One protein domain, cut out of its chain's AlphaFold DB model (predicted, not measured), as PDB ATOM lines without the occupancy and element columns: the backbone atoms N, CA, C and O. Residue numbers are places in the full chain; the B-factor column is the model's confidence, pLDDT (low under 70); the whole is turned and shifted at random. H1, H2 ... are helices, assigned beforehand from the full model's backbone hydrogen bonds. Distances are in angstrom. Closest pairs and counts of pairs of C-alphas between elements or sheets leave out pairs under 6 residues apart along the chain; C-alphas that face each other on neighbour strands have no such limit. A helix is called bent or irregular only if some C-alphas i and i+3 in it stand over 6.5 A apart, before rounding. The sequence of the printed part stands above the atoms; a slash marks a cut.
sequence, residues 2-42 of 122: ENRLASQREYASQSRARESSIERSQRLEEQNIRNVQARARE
ATOM      1  N   GLU A   2     319.161 314.515 281.896       79.00
ATOM      2  CA  GLU A   2     320.628 314.388 281.803       79.00
ATOM      3  C   GLU A   2     321.251 315.192 280.653       79.00
ATOM      4  O   GLU A   2     322.192 315.944 280.894       79.00
ATOM      5  N   ASN A   3     320.662 315.158 279.449       84.38
ATOM      6  CA  ASN A   3     321.148 315.959 278.312       84.38
ATOM      7  C   ASN A   3     321.179 317.466 278.613       84.38
ATOM      8  O   ASN A   3     322.134 318.147 278.265       84.38
ATOM      9  N   ARG A   4     320.182 317.986 279.342       89.88
ATOM     10  CA  ARG A   4     320.141 319.402 279.739       89.88
ATOM     11  C   ARG A   4     321.291 319.757 280.686       89.88
ATOM     12  O   ARG A   4     321.879 320.828 280.566       89.88
ATOM     13  N   LEU A   5     321.607 318.869 281.629       92.38
ATOM     14  CA  LEU A   5     322.691 319.083 282.585       92.38
ATOM     15  C   LEU A   5     324.066 318.965 281.911       92.38
ATOM     16  O   LEU A   5     324.967 319.737 282.236       92.38
ATOM     17  N   ALA A   6     324.217 318.044 280.955       92.88
ATOM     18  CA  ALA A   6     325.426 317.901 280.149       92.88
ATOM     19  C   ALA A   6     325.703 319.173 279.332       92.88
ATOM     20  O   ALA A   6     326.771 319.766 279.478       92.88
ATOM     21  N   SER A   7     324.708 319.670 278.590       92.69
ATOM     22  CA  SER A   7     324.838 320.907 277.812       92.69
ATOM     23  C   SER A   7     325.154 322.123 278.687       92.69
ATOM     24  O   SER A   7     325.964 322.967 278.311       92.69
ATOM     25  N   GLN A   8     324.572 322.209 279.889       93.69
ATOM     26  CA  GLN A   8     324.870 323.296 280.826       93.69
ATOM     27  C   GLN A   8     326.317 323.242 281.345       93.69
ATOM     28  O   GLN A   8     326.971 324.280 281.459       93.69
ATOM     29  N   ARG A   9     326.829 322.044 281.657       93.50
ATOM     30  CA  ARG A   9     328.229 321.851 282.076       93.50
ATOM     31  C   ARG A   9     329.192 322.235 280.960       93.50
ATOM     32  O   ARG A   9     330.187 322.905 281.224       93.50
ATOM     33  N   GLU A  10     328.872 321.844 279.734       95.12
ATOM     34  CA  GLU A  10     329.686 322.140 278.563       95.12
ATOM     35  C   GLU A  10     329.729 323.642 278.272       95.12
ATOM     36  O   GLU A  10     330.816 324.213 278.188       95.12
ATOM     37  N   TYR A  11     328.577 324.314 278.273       94.06
ATOM     38  CA  TYR A  11     328.510 325.770 278.148       94.06
ATOM     39  C   TYR A  11     329.337 326.485 279.227       94.06
ATOM     40  O   TYR A  11     330.157 327.351 278.920       94.06
ATOM     41  N   ALA A  12     329.189 326.083 280.495       93.19
ATOM     42  CA  ALA A  12     329.964 326.658 281.591       93.19
ATOM     43  C   ALA A  12     331.476 326.416 281.431       93.19
ATOM     44  O   ALA A  12     332.274 327.283 281.783       93.19
ATOM     45  N   SER A  13     331.882 325.259 280.898       94.25
ATOM     46  CA  SER A  13     333.292 324.953 280.636       94.25
ATOM     47  C   SER A  13     333.877 325.829 279.524       94.25
ATOM     48  O   SER A  13     334.953 326.396 279.703       94.25
ATOM     49  N   GLN A  14     333.139 326.016 278.425       95.50
ATOM     50  CA  GLN A  14     333.566 326.839 277.294       95.50
ATOM     51  C   GLN A  14     333.615 328.322 277.666       95.50
ATOM     52  O   GLN A  14     334.556 329.016 277.292       95.50
ATOM     53  N   SER A  15     332.639 328.796 278.444       93.69
ATOM     54  CA  SER A  15     332.635 330.157 278.982       93.69
ATOM     55  C   SER A  15     333.867 330.405 279.858       93.69
ATOM     56  O   SER A  15     334.602 331.354 279.603       93.69
ATOM     57  N   ARG A  16     334.176 329.498 280.798       92.94
ATOM     58  CA  ARG A  16     335.368 329.606 281.660       92.94
ATOM     59  C   ARG A  16     336.686 329.547 280.894       92.94
ATOM     60  O   ARG A  16     337.648 330.184 281.301       92.94
ATOM     61  N   ALA A  17     336.747 328.779 279.807       94.12
ATOM     62  CA  ALA A  17     337.945 328.677 278.976       94.12
ATOM     63  C   ALA A  17     338.264 329.981 278.223       94.12
ATOM     64  O   ALA A  17     339.407 330.187 277.825       94.12
ATOM     65  N   ARG A  18     337.263 330.849 278.032       95.06
ATOM     66  CA  ARG A  18     337.393 332.145 277.351       95.06
ATOM     67  C   ARG A  18     337.535 333.327 278.316       95.06
ATOM     68  O   ARG A  18     337.690 334.447 277.845       95.06
ATOM     69  N   GLU A  19     337.481 333.092 279.629       95.06
ATOM     70  CA  GLU A  19     337.634 334.143 280.642       95.06
ATOM     71  C   GLU A  19     339.013 334.805 280.539       95.06
ATOM     72  O   GLU A  19     340.052 334.140 280.498       95.06
ATOM     73  N   SER A  20     339.026 336.133 280.582       96.69
ATOM     74  CA  SER A  20     340.242 336.897 280.830       96.69
ATOM     75  C   SER A  20     340.764 336.652 282.252       96.69
ATOM     76  O   SER A  20     340.050 336.201 283.153       96.69
ATOM     77  N   SER A  21     342.027 337.008 282.500       96.25
ATOM     78  CA  SER A  21     342.612 336.894 283.842       96.25
ATOM     79  C   SER A  21     341.845 337.706 284.898       96.25
ATOM     80  O   SER A  21     341.772 337.293 286.058       96.25
ATOM     81  N   ILE A  22     341.269 338.849 284.512       96.69
ATOM     82  CA  ILE A  22     340.520 339.731 285.416       96.69
ATOM     83  C   ILE A  22     339.173 339.095 285.770       96.69
ATOM     84  O   ILE A  22     338.875 338.939 286.952       96.69
ATOM     85  N   GLU A  23     338.409 338.644 284.773       96.00
ATOM     86  CA  GLU A  23     337.121 337.960 284.981       96.00
ATOM     87  C   GLU A  23     337.294 336.687 285.813       96.00
ATOM     88  O   GLU A  23     336.545 336.437 286.759       96.00
ATOM     89  N   ARG A  24     338.349 335.912 285.529       95.62
ATOM     90  CA  ARG A  24     338.700 334.731 286.322       95.62
ATOM     91  C   ARG A  24     338.958 335.092 287.784       95.62
ATOM     92  O   ARG A  24     338.528 334.359 288.674       95.62
ATOM     93  N   SER A  25     339.674 336.186 288.033       97.31
ATOM     94  CA  SER A  25     340.003 336.636 289.391       97.31
ATOM     95  C   SER A  25     338.759 337.108 290.138       97.31
ATOM     96  O   SER A  25     338.538 336.676 291.266       97.31
ATOM     97  N   GLN A  26     337.898 337.896 289.489       97.12
ATOM     98  CA  GLN A  26     336.618 338.336 290.053       97.12
ATOM     99  C   GLN A  26     335.724 337.144 290.412       97.12
ATOM    100  O   GLN A  26     335.266 337.033 291.548       97.12
ATOM    101  N   ARG A  27     335.559 336.179 289.497       95.44
ATOM    102  CA  ARG A  27     334.764 334.970 289.753       95.44
ATOM    103  C   ARG A  27     335.308 334.147 290.923       95.44
ATOM    104  O   ARG A  27     334.529 333.571 291.686       95.44
ATOM    105  N   LEU A  28     336.632 334.022 291.042       96.62
ATOM    106  CA  LEU A  28     337.259 333.311 292.161       96.62
ATOM    107  C   LEU A  28     337.056 334.051 293.485       96.62
ATOM    108  O   LEU A  28     336.787 333.399 294.492       96.62
ATOM    109  N   GLU A  29     337.115 335.379 293.478       97.56
ATOM    110  CA  GLU A  29     336.853 336.190 294.665       97.56
ATOM    111  C   GLU A  29     335.396 336.058 295.123       97.56
ATOM    112  O   GLU A  29     335.127 335.710 296.271       97.56
ATOM    113  N   GLU A  30     334.435 336.177 294.207       97.19
ATOM    114  CA  GLU A  30     333.017 335.940 294.504       97.19
ATOM    115  C   GLU A  30     332.754 334.521 295.030       97.19
ATOM    116  O   GLU A  30     331.890 334.288 295.883       97.19
ATOM    117  N   GLN A  31     333.479 333.530 294.506       97.12
ATOM    118  CA  GLN A  31     333.408 332.162 295.004       97.12
ATOM    119  C   GLN A  31     333.979 332.051 296.424       97.12
ATOM    120  O   GLN A  31     333.379 331.377 297.266       97.12
ATOM    121  N   ASN A  32     335.102 332.711 296.709       97.31
ATOM    122  CA  ASN A  32     335.699 332.751 298.041       97.31
ATOM    123  C   ASN A  32     334.761 333.408 299.054       97.31
ATOM    124  O   ASN A  32     334.497 332.802 300.093       97.31
ATOM    125  N   ILE A  33     334.188 334.571 298.730       97.75
ATOM    126  CA  ILE A  33     333.238 335.284 299.595       97.75
ATOM    127  C   ILE A  33     332.053 334.379 299.945       97.75
ATOM    128  O   ILE A  33     331.738 334.197 301.124       97.75
ATOM    129  N   ARG A  34     331.436 333.732 298.946       97.06
ATOM    130  CA  ARG A  34     330.323 332.794 299.178       97.06
ATOM    131  C   ARG A  34     330.721 331.623 300.072       97.06
ATOM    132  O   ARG A  34     329.973 331.268 300.979       97.06
ATOM    133  N   ASN A  35     331.899 331.043 299.853       96.12
ATOM    134  CA  ASN A  35     332.397 329.942 300.676       96.12
ATOM    135  C   ASN A  35     332.650 330.371 302.126       96.12
ATOM    136  O   ASN A  35     332.344 329.617 303.046       96.12
ATOM    137  N   VAL A  36     333.205 331.565 302.346       96.69
ATOM    138  CA  VAL A  36     333.442 332.110 303.690       96.69
ATOM    139  C   VAL A  36     332.117 332.349 304.409       96.69
ATOM    140  O   VAL A  36     331.964 331.929 305.553       96.69
ATOM    141  N   GLN A  37     331.138 332.946 303.729       97.19
ATOM    142  CA  GLN A  37     329.805 333.168 304.292       97.19
ATOM    143  C   GLN A  37     329.087 331.857 304.627       97.19
ATOM    144  O   GLN A  37     328.480 331.756 305.691       97.19
ATOM    145  N   ALA A  38     329.178 330.847 303.756       95.44
ATOM    146  CA  ALA A  38     328.628 329.523 304.028       95.44
ATOM    147  C   ALA A  38     329.277 328.905 305.275       95.44
ATOM    148  O   ALA A  38     328.568 328.488 306.184       95.44
ATOM    149  N   ARG A  39     330.614 328.953 305.374       94.38
ATOM    150  CA  ARG A  39     331.361 328.449 306.539       94.38
ATOM    151  C   ARG A  39     331.024 329.174 307.837       94.38
ATOM    152  O   ARG A  39     331.007 328.543 308.884       94.38
ATOM    153  N   ALA A  40     330.764 330.478 307.783       95.25
ATOM    154  CA  ALA A  40     330.385 331.259 308.959       95.25
ATOM    155  C   ALA A  40     329.002 330.872 309.513       95.25
ATOM    156  O   ALA A  40     328.723 331.118 310.682       95.25
ATOM    157  N   ARG A  41     328.145 330.276 308.675       95.88
ATOM    158  CA  ARG A  41     326.797 329.814 309.035       95.88
ATOM    159  C   ARG A  41     326.731 328.312 309.323       95.88
ATOM    160  O   ARG A  41     325.659 327.836 309.679       95.88
ATOM    161  N   GLU A  42     327.836 327.580 309.161       95.88
ATOM    162  CA  GLU A  42     327.895 326.140 309.434       95.88
ATOM    163  C   GLU A  42     327.578 325.857 310.907       95.88
ATOM    164  O   GLU A  42     328.159 326.447 311.823       95.88
TER     165      GLU A  42
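Overview. This is residues 2 to 42 of the 122 residues of an uncharacterized protein of Acyrthosiphon pisum (UniProt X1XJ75). Two long helices, H1 and H2, make an open V: they meet near their ends at a tight link, and from there their free arms spread away from each other. The V is flat, and nothing fills the space between the arms. The printed part has 41 residues with two named helices, H1 then H2 along the chain, and no named strand; the class is all helix. The whole is only just loose, close to extended, with a radius of gyration of the C-alphas of 13.5 A and spans of 35 by 29 by 7 A.

Arrangement. H1, residues 2 to 17, is joined to H2, residues 21 to 40, by a tight link of 3 residues. The two helices are close but not clearly touching: 1 pair of C-alphas is within 8 A, that of Arg 16 and Arg 24, the closest, at 7.7 A. Their lines stand at a steep tilt of 58 degrees, and they run opposite ways. Their centres are 20.3 A apart. Residues 2 to 15, which belong to H1, stand free. Residues 28 to 42, of which 28 to 40 belong to H2, stand free too. In both H1 and H2, every O i to N i+4 pair is within hydrogen-bond range.

Along the chain. H1 begins with C-alpha 2 at (320.628, 314.388, 281.803) and ends with C-alpha 17 at (337.945, 328.677, 278.976), 22.6 A from first to last C-alpha. H2, the longest helix with 20 residues, begins with C-alpha 21 at (342.612, 336.894, 283.842) and ends with C-alpha 40 at (330.385, 331.259, 308.959), 28.5 A from first to last C-alpha. Neither helix is bent.

Size, cuts and confidence. The two C-alphas farthest apart are those of Asn 3 and Ala 40, at 35.5 A. The printed part runs from residue 2 to residue 42 and has no cut. No link is long. The mean pLDDT of the printed part is 94.6, and no printed residue is under 70.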